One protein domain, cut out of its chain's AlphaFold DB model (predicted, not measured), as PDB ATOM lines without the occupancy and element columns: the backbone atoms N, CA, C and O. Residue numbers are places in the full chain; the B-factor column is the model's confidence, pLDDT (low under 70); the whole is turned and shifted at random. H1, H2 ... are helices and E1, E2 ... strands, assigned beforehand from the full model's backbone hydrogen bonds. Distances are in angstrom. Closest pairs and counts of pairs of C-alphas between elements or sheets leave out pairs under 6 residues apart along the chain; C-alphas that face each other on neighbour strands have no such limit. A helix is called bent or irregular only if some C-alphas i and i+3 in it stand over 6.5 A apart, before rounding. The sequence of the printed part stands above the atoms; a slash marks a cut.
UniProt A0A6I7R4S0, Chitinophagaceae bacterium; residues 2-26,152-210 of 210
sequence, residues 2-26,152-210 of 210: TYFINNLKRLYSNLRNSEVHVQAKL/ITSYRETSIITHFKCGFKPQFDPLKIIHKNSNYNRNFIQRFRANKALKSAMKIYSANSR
ATOM      1  N   THR A   2     145.238 159.355 209.569       70.25
ATOM      2  CA  THR A   2     143.842 159.848 209.581       70.25
ATOM      3  C   THR A   2     143.208 159.911 210.977       70.25
ATOM      4  O   THR A   2     142.603 160.917 211.334       70.25
ATOM      5  N   TYR A   3     143.429 158.895 211.818       67.44
ATOM      6  CA  TYR A   3     142.914 158.862 213.194       67.44
ATOM      7  C   TYR A   3     143.453 160.005 214.077       67.44
ATOM      8  O   TYR A   3     142.706 160.618 214.838       67.44
ATOM      9  N   PHE A   4     144.740 160.347 213.937       68.88
ATOM     10  CA  PHE A   4     145.355 161.463 214.660       68.88
ATOM     11  C   PHE A   4     144.744 162.805 214.237       68.88
ATOM     12  O   PHE A   4     144.392 163.609 215.097       68.88
ATOM     13  N   ILE A   5     144.565 163.017 212.927       69.69
ATOM     14  CA  ILE A   5     143.949 164.234 212.374       69.69
ATOM     15  C   ILE A   5     142.522 164.393 212.900       69.69
ATOM     16  O   ILE A   5     142.173 165.458 213.399       69.69
ATOM     17  N   ASN A   6     141.716 163.332 212.847       73.44
ATOM     18  CA  ASN A   6     140.334 163.376 213.320       73.44
ATOM     19  C   ASN A   6     140.252 163.656 214.825       73.44
ATOM     20  O   ASN A   6     139.386 164.412 215.267       73.44
ATOM     21  N   ASN A   7     141.178 163.107 215.616       70.25
ATOM     22  CA  ASN A   7     141.219 163.394 217.045       70.25
ATOM     23  C   ASN A   7     141.648 164.841 217.323       70.25
ATOM     24  O   ASN A   7     141.036 165.484 218.169       70.25
ATOM     25  N   LEU A   8     142.634 165.383 216.595       69.38
ATOM     26  CA  LEU A   8     142.986 166.802 216.710       69.38
ATOM     27  C   LEU A   8     141.809 167.706 216.341       69.38
ATOM     28  O   LEU A   8     141.472 168.574 217.138       69.38
ATOM     29  N   LYS A   9     141.134 167.451 215.214       72.81
ATOM     30  CA  LYS A   9     139.945 168.210 214.792       72.81
ATOM     31  C   LYS A   9     138.864 168.215 215.869       72.81
ATOM     32  O   LYS A   9     138.343 169.265 216.223       72.81
ATOM     33  N   ARG A  10     138.565 167.046 216.444       71.00
ATOM     34  CA  ARG A  10     137.587 166.913 217.536       71.00
ATOM     35  C   ARG A  10     138.013 167.662 218.801       71.00
ATOM     36  O   ARG A  10     137.174 168.208 219.505       71.00
ATOM     37  N   LEU A  11     139.304 167.653 219.124       66.88
ATOM     38  CA  LEU A  11     139.823 168.307 220.324       66.88
ATOM     39  C   LEU A  11     139.915 169.832 220.160       66.88
ATOM     40  O   LEU A  11     139.711 170.556 221.134       66.88
ATOM     41  N   TYR A  12     140.202 170.314 218.949       69.56
ATOM     42  CA  TYR A  12     140.406 171.730 218.652       69.56
ATOM     43  C   TYR A  12     139.186 172.451 218.087       69.56
ATOM     44  O   TYR A  12     139.189 173.683 218.084       69.56
ATOM     45  N   SER A  13     138.115 171.743 217.711       67.25
ATOM     46  CA  SER A  13     136.859 172.358 217.250       67.25
ATOM     47  C   SER A  13     136.322 173.412 218.226       67.25
ATOM     48  O   SER A  13     135.773 174.422 217.796       67.25
ATOM     49  N   ASN A  14     136.556 173.210 219.528       65.88
ATOM     50  CA  ASN A  14     136.101 174.083 220.616       65.88
ATOM     51  C   ASN A  14     137.186 175.060 221.115       65.88
ATOM     52  O   ASN A  14     136.989 175.738 222.120       65.88
ATOM     53  N   LEU A  15     138.351 175.102 220.459       67.94
ATOM     54  CA  LEU A  15     139.531 175.864 220.883       67.94
ATOM     55  C   LEU A  15     140.058 176.779 219.769       67.94
ATOM     56  O   LEU A  15     141.251 177.059 219.729       67.94
ATOM     57  N   ARG A  16     139.192 177.267 218.870       68.00
ATOM     58  CA  ARG A  16     139.580 178.047 217.674       68.00
ATOM     59  C   ARG A  16     140.475 179.272 217.944       68.00
ATOM     60  O   ARG A  16     141.150 179.725 217.035       68.00
ATOM     61  N   ASN A  17     140.551 179.757 219.183       72.12
ATOM     62  CA  ASN A  17     141.366 180.920 219.559       72.12
ATOM     63  C   ASN A  17     142.570 180.565 220.451       72.12
ATOM     64  O   ASN A  17     143.128 181.436 221.121       72.12
ATOM     65  N   SER A  18     142.952 179.287 220.505       81.19
ATOM     66  CA  SER A  18     144.134 178.842 221.241       81.19
ATOM     67  C   SER A  18     145.334 178.659 220.318       81.19
ATOM     68  O   SER A  18     145.193 178.399 219.124       81.19
ATOM     69  N   GLU A  19     146.525 178.784 220.886       85.81
ATOM     70  CA  GLU A  19     147.785 178.688 220.158       85.81
ATOM     71  C   GLU A  19     148.585 177.478 220.617       85.81
ATOM     72  O   GLU A  19     148.574 177.087 221.789       85.81
ATOM     73  N   VAL A  20     149.299 176.898 219.663       88.38
ATOM     74  CA  VAL A  20     150.241 175.809 219.852       88.38
ATOM     75  C   VAL A  20     151.628 176.330 219.522       88.38
ATOM     76  O   VAL A  20     151.882 176.778 218.406       88.38
ATOM     77  N   HIS A  21     152.533 176.227 220.492       92.06
ATOM     78  CA  HIS A  21     153.941 176.547 220.302       92.06
ATOM     79  C   HIS A  21     154.708 175.272 219.979       92.06
ATOM     80  O   HIS A  21     154.593 174.263 220.687       92.06
ATOM     81  N   VAL A  22     155.508 175.321 218.920       94.56
ATOM     82  CA  VAL A  22     156.407 174.235 218.538       94.56
ATOM     83  C   VAL A  22     157.828 174.762 218.403       94.56
ATOM     84  O   VAL A  22     158.037 175.881 217.941       94.56
ATOM     85  N   GLN A  23     158.803 173.953 218.808       97.25
ATOM     86  CA  GLN A  23     160.220 174.292 218.753       97.25
ATOM     87  C   GLN A  23     161.055 173.143 218.183       97.25
ATOM     88  O   GLN A  23     160.678 171.972 218.289       97.25
ATOM     89  N   ALA A  24     162.207 173.481 217.613       97.81
ATOM     90  CA  ALA A  24     163.228 172.533 217.179       97.81
ATOM     91  C   ALA A  24     164.627 173.108 217.424       97.81
ATOM     92  O   ALA A  24     164.812 174.325 217.369       97.81
ATOM     93  N   LYS A  25     165.619 172.238 217.630       98.31
ATOM     94  CA  LYS A  25     167.003 172.619 217.342       98.31
ATOM     95  C   LYS A  25     167.222 172.527 215.837       98.31
ATOM     96  O   LYS A  25     166.792 171.554 215.217       98.31
ATOM     97  N   LEU A  26     167.845 173.540 215.247       98.38
ATOM     98  CA  LEU A  26     167.956 173.646 213.790       98.38
ATOM     99  C   LEU A  26     169.017 172.711 213.188       98.38
ATOM    100  O   LEU A  26     169.023 172.465 211.985       98.38
ATOM    101  N   ILE A 152     151.268 178.487 216.136       90.38
ATOM    102  CA  ILE A 152     150.258 177.984 215.211       90.38
ATOM    103  C   ILE A 152     148.906 178.028 215.907       90.38
ATOM    104  O   ILE A 152     148.747 177.456 216.986       90.38
ATOM    105  N   THR A 153     147.907 178.652 215.285       87.44
ATOM    106  CA  THR A 153     146.542 178.586 215.808       87.44
ATOM    107  C   THR A 153     146.055 177.144 215.799       87.44
ATOM    108  O   THR A 153     146.235 176.412 214.824       87.44
ATOM    109  N   SER A 154     145.437 176.706 216.887       85.19
ATOM    110  CA  SER A 154     145.221 175.288 217.149       85.19
ATOM    111  C   SER A 154     144.283 174.590 216.160       85.19
ATOM    112  O   SER A 154     144.397 173.383 215.976       85.19
ATOM    113  N   TYR A 155     143.390 175.334 215.495       84.12
ATOM    114  CA  TYR A 155     142.520 174.800 214.436       84.12
ATOM    115  C   TYR A 155     143.263 174.523 213.118       84.12
ATOM    116  O   TYR A 155     142.676 173.999 212.181       84.12
ATOM    117  N   ARG A 156     144.546 174.890 212.994       87.44
ATOM    118  CA  ARG A 156     145.361 174.629 211.798       87.44
ATOM    119  C   ARG A 156     146.085 173.289 211.944       87.44
ATOM    120  O   ARG A 156     147.317 173.233 211.910       87.44
ATOM    121  N   GLU A 157     145.342 172.190 212.113       87.44
ATOM    122  CA  GLU A 157     145.927 170.883 212.465       87.44
ATOM    123  C   GLU A 157     146.916 170.381 211.409       87.44
ATOM    124  O   GLU A 157     147.950 169.798 211.742       87.44
ATOM    125  N   THR A 158     146.639 170.656 210.131       89.25
ATOM    126  CA  THR A 158     147.543 170.332 209.019       89.25
ATOM    127  C   THR A 158     148.899 171.020 209.179       89.25
ATOM    128  O   THR A 158     149.933 170.387 208.957       89.25
ATOM    129  N   SER A 159     148.924 172.281 209.623       92.38
ATOM    130  CA  SER A 159     150.172 173.011 209.872       92.38
ATOM    131  C   SER A 159     150.936 172.414 211.055       92.38
ATOM    132  O   SER A 159     152.131 172.142 210.932       92.38
ATOM    133  N   ILE A 160     150.244 172.098 212.158       91.81
ATOM    134  CA  ILE A 160     150.837 171.447 213.341       91.81
ATOM    135  C   ILE A 160     151.520 170.127 212.948       91.81
ATOM    136  O   ILE A 160     152.686 169.895 213.269       91.81
ATOM    137  N   ILE A 161     150.822 169.277 212.192       90.62
ATOM    138  CA  ILE A 161     151.360 167.994 211.711       90.62
ATOM    139  C   ILE A 161     152.559 168.204 210.797       90.62
ATOM    140  O   ILE A 161     153.540 167.463 210.875       90.62
ATOM    141  N   THR A 162     152.481 169.195 209.914       94.69
ATOM    142  CA  THR A 162     153.566 169.486 208.979       94.69
ATOM    143  C   THR A 162     154.826 169.900 209.736       94.69
ATOM    144  O   THR A 162     155.894 169.369 209.440       94.69
ATOM    145  N   HIS A 163     154.711 170.724 210.781       96.75
ATOM    146  CA  HIS A 163     155.842 171.065 211.648       96.75
ATOM    147  C   HIS A 163     156.442 169.820 212.324       96.75
ATOM    148  O   HIS A 163     157.662 169.646 212.318       96.75
ATOM    149  N   PHE A 164     155.620 168.893 212.827       93.75
ATOM    150  CA  PHE A 164     156.131 167.643 213.416       93.75
ATOM    151  C   PHE A 164     156.900 166.789 212.409       93.75
ATOM    152  O   PHE A 164     157.975 166.278 212.721       93.75
ATOM    153  N   LYS A 165     156.408 166.695 211.169       93.38
ATOM    154  CA  LYS A 165     157.123 166.020 210.072       93.38
ATOM    155  C   LYS A 165     158.454 166.695 209.719       93.38
ATOM    156  O   LYS A 165     159.319 166.038 209.142       93.38
ATOM    157  N   CYS A 166     158.625 167.971 210.062       97.06
ATOM    158  CA  CYS A 166     159.868 168.724 209.878       97.06
ATOM    159  C   CYS A 166     160.871 168.542 211.033       97.06
ATOM    160  O   CYS A 166     162.011 168.977 210.907       97.06
ATOM    161  N   GLY A 167     160.484 167.872 212.126       96.06
ATOM    162  CA  GLY A 167     161.330 167.660 213.310       96.06
ATOM    163  C   GLY A 167     160.981 168.547 214.508       96.06
ATOM    164  O   GLY A 167     161.614 168.430 215.556       96.06
ATOM    165  N   PHE A 168     159.954 169.395 214.395       96.44
ATOM    166  CA  PHE A 168     159.493 170.214 215.513       96.44
ATOM    167  C   PHE A 168     158.754 169.382 216.555       96.44
ATOM    168  O   PHE A 168     158.095 168.385 216.250       96.44
ATOM    169  N   LYS A 169     158.828 169.837 217.802       94.25
ATOM    170  CA  LYS A 169     158.146 169.239 218.948       94.25
ATOM    171  C   LYS A 169     157.320 170.309 219.660       94.25
ATOM    172  O   LYS A 169     157.732 171.467 219.692       94.25
ATOM    173  N   PRO A 170     156.169 169.954 220.253       93.00
ATOM    174  CA  PRO A 170     155.431 170.885 221.099       93.00
ATOM    175  C   PRO A 170     156.282 171.414 222.256       93.00
ATOM    176  O   PRO A 170     156.975 170.630 222.909       93.00
ATOM    177  N   GLN A 171     156.168 172.707 222.554       91.94
ATOM    178  CA  GLN A 171     156.743 173.313 223.752       91.94
ATOM    179  C   GLN A 171     155.638 173.588 224.774       91.94
ATOM    180  O   GLN A 171     154.713 174.359 224.526       91.94
ATOM    181  N   PHE A 172     155.733 172.944 225.937       88.19
ATOM    182  CA  PHE A 172     154.740 173.066 227.009       88.19
ATOM    183  C   PHE A 172     155.224 173.898 228.190       88.19
ATOM    184  O   PHE A 172     154.396 174.259 229.025       88.19
ATOM    185  N   ASP A 173     156.529 174.157 228.280       87.75
ATOM    186  CA  ASP A 173     157.131 174.955 229.338       87.75
ATOM    187  C   ASP A 173     157.001 176.452 229.000       87.75
ATOM    188  O   ASP A 173     157.649 176.925 228.059       87.75
ATOM    189  N   PRO A 174     156.188 177.223 229.750       83.81
ATOM    190  CA  PRO A 174     156.009 178.654 229.519       83.81
ATOM    191  C   PRO A 174     157.294 179.472 229.624       83.81
ATOM    192  O   PRO A 174     157.365 180.572 229.072       83.81
ATOM    193  N   LEU A 175     158.297 178.977 230.350       86.25
ATOM    194  CA  LEU A 175     159.578 179.660 230.516       86.25
ATOM    195  C   LEU A 175     160.465 179.517 229.276       86.25
ATOM    196  O   LEU A 175     161.320 180.365 229.045       86.25
ATOM    197  N   LYS A 176     160.234 178.485 228.457       87.12
ATOM    198  CA  LYS A 176     161.003 178.212 227.232       87.12
ATOM    199  C   LYS A 176     160.388 178.811 225.972       87.12
ATOM    200  O   LYS A 176     161.025 178.772 224.926       87.12
ATOM    201  N   ILE A 177     159.160 179.320 226.059       89.31
ATOM    202  CA  ILE A 177     158.478 179.987 224.949       89.31
ATOM    203  C   ILE A 177     159.029 181.406 224.815       89.31
ATOM    204  O   ILE A 177     158.921 182.201 225.755       89.31
ATOM    205  N   ILE A 178     159.604 181.707 223.652       89.62
ATOM    206  CA  ILE A 178     160.246 182.997 223.377       89.62
ATOM    207  C   ILE A 178     159.198 184.043 223.012       89.62
ATOM    208  O   ILE A 178     159.207 185.151 223.554       89.62
ATOM    209  N   HIS A 179     158.262 183.689 222.134       84.38
ATOM    210  CA  HIS A 179     157.180 184.568 221.737       84.38
ATOM    211  C   HIS A 179     155.940 184.376 222.606       84.38
ATOM    212  O   HIS A 179     155.249 183.360 222.535       84.38
ATOM    213  N   LYS A 180     155.617 185.401 223.394       80.94
ATOM    214  CA  LYS A 180     154.375 185.487 224.168       80.94
ATOM    215  C   LYS A 180     153.591 186.685 223.657       80.94
ATOM    216  O   LYS A 180     153.884 187.815 224.037       80.94
ATOM    217  N   ASN A 181     152.635 186.455 222.764       71.31
ATOM    218  CA  ASN A 181     151.772 187.538 222.301       71.31
ATOM    219  C   ASN A 181     150.804 188.010 223.404       71.31
ATOM    220  O   ASN A 181     150.721 187.438 224.493       71.31
ATOM    221  N   SER A 182     150.034 189.055 223.112       66.62
ATOM    222  CA  SER A 182     149.016 189.599 224.021       66.62
ATOM    223  C   SER A 182     147.938 188.575 224.416       66.62
ATOM    224  O   SER A 182     147.385 188.651 225.517       66.62
ATOM    225  N   ASN A 183     147.671 187.582 223.562       63.38
ATOM    226  CA  ASN A 183     146.715 186.506 223.824       63.38
ATOM    227  C   ASN A 183     147.276 185.414 224.742       63.38
ATOM    228  O   ASN A 183     146.499 184.709 225.395       63.38
ATOM    229  N   TYR A 184     148.603 185.317 224.863       68.00
ATOM    230  CA  TYR A 184     149.280 184.299 225.652       68.00
ATOM    231  C   TYR A 184     148.759 184.280 227.093       68.00
ATOM    232  O   TYR A 184     148.368 183.235 227.606       68.00
ATOM    233  N   ASN A 185     148.671 185.429 227.763       66.38
ATOM    234  CA  ASN A 185     148.202 185.462 229.153       66.38
ATOM    235  C   ASN A 185     146.671 185.449 229.285       66.38
ATOM    236  O   ASN A 185     146.155 184.954 230.284       66.38
ATOM    237  N   ARG A 186     145.937 185.925 228.271       65.94
ATOM    238  CA  ARG A 186     144.468 186.045 228.318       65.94
ATOM    239  C   ARG A 186     143.749 184.696 228.254       65.94
ATOM    240  O   ARG A 186     142.678 184.546 228.826       65.94
ATOM    241  N   ASN A 187     144.363 183.695 227.622       73.62
ATOM    242  CA  ASN A 187     143.713 182.418 227.315       73.62
ATOM    243  C   ASN A 187     144.338 181.215 228.047       73.62
ATOM    244  O   ASN A 187     144.415 180.124 227.480       73.62
ATOM    245  N   PHE A 188     144.757 181.367 229.316       75.75
ATOM    246  CA  PHE A 188     145.411 180.292 230.089       75.75
ATOM    247  C   PHE A 188     144.641 178.961 230.044       75.75
ATOM    248  O   PHE A 188     145.227 177.925 229.732       75.75
ATOM    249  N   ILE A 189     143.328 178.985 230.309       77.88
ATOM    250  CA  ILE A 189     142.490 177.775 230.324       77.88
ATOM    251  C   ILE A 189     142.437 177.130 228.935       77.88
ATOM    252  O   ILE A 189     142.569 175.909 228.816       77.88
ATOM    253  N   GLN A 190     142.276 177.929 227.875       76.06
ATOM    254  CA  GLN A 190     142.238 177.407 226.508       76.06
ATOM    255  C   GLN A 190     143.591 176.816 226.109       76.06
ATOM    256  O   GLN A 190     143.628 175.703 225.593       76.06
ATOM    257  N   ARG A 191     144.705 177.483 226.439       78.12
ATOM    258  CA  ARG A 191     146.058 176.954 226.220       78.12
ATOM    259  C   ARG A 191     146.294 175.667 227.003       78.12
ATOM    260  O   ARG A 191     146.857 174.720 226.467       78.12
ATOM    261  N   PHE A 192     145.863 175.597 228.260       80.88
ATOM    262  CA  PHE A 192     145.985 174.376 229.054       80.88
ATOM    263  C   PHE A 192     145.230 173.211 228.397       80.88
ATOM    264  O   PHE A 192     145.781 172.116 228.255       80.88
ATOM    265  N   ARG A 193     143.998 173.454 227.931       80.81
ATOM    266  CA  ARG A 193     143.198 172.466 227.189       80.81
ATOM    267  C   ARG A 193     143.862 172.072 225.869       80.81
ATOM    268  O   ARG A 193     143.963 170.877 225.600       80.81
ATOM    269  N   ALA A 194     144.377 173.038 225.110       80.12
ATOM    270  CA  ALA A 194     145.103 172.809 223.864       80.12
ATOM    271  C   ALA A 194     146.357 171.957 224.088       80.12
ATOM    272  O   ALA A 194     146.550 170.935 223.437       80.12
ATOM    273  N   ASN A 195     147.156 172.292 225.100       83.25
ATOM    274  CA  ASN A 195     148.342 171.531 225.477       83.25
ATOM    275  C   ASN A 195     147.991 170.111 225.929       83.25
ATOM    276  O   ASN A 195     148.689 169.162 225.572       83.25
ATOM    277  N   LYS A 196     146.902 169.930 226.688       83.25
ATOM    278  CA  LYS A 196     146.419 168.597 227.082       83.25
ATOM    279  C   LYS A 196     145.980 167.784 225.861       83.25
ATOM    280  O   LYS A 196     146.364 166.620 225.747       83.25
ATOM    281  N   ALA A 197     145.230 168.392 224.943       80.38
ATOM    282  CA  ALA A 197     144.823 167.778 223.683       80.38
ATOM    283  C   ALA A 197     146.037 167.353 222.847       80.38
ATOM    284  O   ALA A 197     146.126 166.197 222.425       80.38
ATOM    285  N   LEU A 198     147.014 168.247 222.694       83.75
ATOM    286  CA  LEU A 198     148.234 167.985 221.947       83.75
ATOM    287  C   LEU A 198     149.073 166.875 222.574       83.75
ATOM    288  O   LEU A 198     149.544 165.998 221.858       83.75
ATOM    289  N   LYS A 199     149.221 166.854 223.906       85.38
ATOM    290  CA  LYS A 199     149.903 165.765 224.627       85.38
ATOM    291  C   LYS A 199     149.248 164.414 224.349       85.38
ATOM    292  O   LYS A 199     149.949 163.448 224.052       85.38
ATOM    293  N   SER A 200     147.918 164.339 224.419       80.94
ATOM    294  CA  SER A 200     147.174 163.111 224.117       80.94
ATOM    295  C   SER A 200     147.364 162.676 222.666       80.94
ATOM    296  O   SER A 200     147.634 161.507 222.402       80.94
ATOM    297  N   ALA A 201     147.287 163.619 221.727       78.25
ATOM    298  CA  ALA A 201     147.502 163.340 220.317       78.25
ATOM    299  C   ALA A 201     148.940 162.857 220.054       78.25
ATOM    300  O   ALA A 201     149.137 161.867 219.352       78.25
ATOM    301  N   MET A 202     149.951 163.491 220.654       80.62
ATOM    302  CA  MET A 202     151.364 163.133 220.479       80.62
ATOM    303  C   MET A 202     151.696 161.712 220.938       80.62
ATOM    304  O   MET A 202     152.540 161.062 220.318       80.62
ATOM    305  N   LYS A 203     151.022 161.199 221.977       80.81
ATOM    306  CA  LYS A 203     151.150 159.787 222.382       80.81
ATOM    307  C   LYS A 203     150.735 158.850 221.246       80.81
ATOM    308  O   LYS A 203     151.454 157.907 220.935       80.81
ATOM    309  N   ILE A 204     149.619 159.160 220.584       78.38
ATOM    310  CA  ILE A 204     149.113 158.398 219.435       78.38
ATOM    311  C   ILE A 204     150.059 158.544 218.240       78.38
ATOM    312  O   ILE A 204     150.380 157.549 217.596       78.38
ATOM    313  N   TYR A 205     150.525 159.760 217.942       76.25
ATOM    314  CA  TYR A 205     151.464 159.994 216.842       76.25
ATOM    315  C   TYR A 205     152.732 159.158 217.012       76.25
ATOM    316  O   TYR A 205     153.092 158.414 216.106       76.25
ATOM    317  N   SER A 206     153.355 159.213 218.192       76.81
ATOM    318  CA  SER A 206     154.609 158.504 218.491       76.81
ATOM    319  C   SER A 206     154.463 156.980 218.422       76.81
ATOM    320  O   SER A 206     155.406 156.296 218.042       76.81
ATOM    321  N   ALA A 207     153.283 156.444 218.752       77.00
ATOM    322  CA  ALA A 207     152.994 155.015 218.646       77.00
ATOM    323  C   ALA A 207     152.825 154.529 217.193       77.00
ATOM    324  O   ALA A 207     153.048 153.358 216.923       77.00
ATOM    325  N   ASN A 208     152.442 155.417 216.268       70.62
ATOM    326  CA  ASN A 208     152.141 155.091 214.864       70.62
ATOM    327  C   ASN A 208     153.185 155.621 213.861       70.62
ATOM    328  O   ASN A 208     152.951 155.569 212.656       70.62
ATOM    329  N   SER A 209     154.264 156.243 214.338       64.25
ATOM    330  CA  SER A 209     155.352 156.794 213.507       64.25
ATOM    331  C   SER A 209     156.666 156.019 213.653       64.25
ATOM    332  O   SER A 209     157.706 156.492 213.196       64.25
ATOM    333  N   ARG A 210     156.595 154.838 214.279       47.44
ATOM    334  CA  ARG A 210     157.576 153.755 214.173       47.44
ATOM    335  C   ARG A 210     157.138 152.820 213.058       47.44
ATOM    336  O   ARG A 210     158.041 152.314 212.370       47.44
TER     337      ARG A 210
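This is residues 2 to 26 and 152 to 210 of the 210 residues of a protein of Chitinophagaceae bacterium (UniProt A0A6I7R4S0). The long helix H4 and shorter H1 lie side by side, running opposite ways, and strand E1 slants away from them. H2 packs on H1, apart from H4; little H3 follows at H4's first end. The printed part has 84 residues, ordered H1, E1, H2, H3, H4: mostly helix, compact with radius of gyration of the C-alphas 12.3 A, flat, spanning 37 by 32 by 17 A.

Start at H4, residues 188 to 207: it touches H1, residues 2 to 12, at a shallow tilt of 9 degrees, closest at C-alphas Leu 11 and Ala 197, 6.0 A. H1 touches H2, residues 157 to 165, at a steep tilt of 55 degrees, closest at C-alphas Leu 8 and Glu 157, 6.6 A. E1, residues 19 to 25, pairs with no named strand; its residues 22 to 23 pair antiparallel with 169 to 170. H3, residues 182 to 186, is only just irregular, C-alphas 182 and 185 being 6.6 A apart. Every O i to N i+4 pair is within hydrogen-bond range in H1 and H2, 15 of 16 in H4, 0 of 1 in H3, where 1 of 2 i+3 pairs is.

Find C-alpha 188 at (145.411, 180.292, 230.089); H4 runs 28.8 A to C-alpha 207 at (152.994, 155.015, 218.646). E1 spans 20.3 A, H1 15.3 A.

Residues 27 to 151 are not printed; C-alphas 26 and 152 are 18.3 A apart. The H2 to H3 link is long. Seventeen residues are under pLDDT 70, among them 182 to 186.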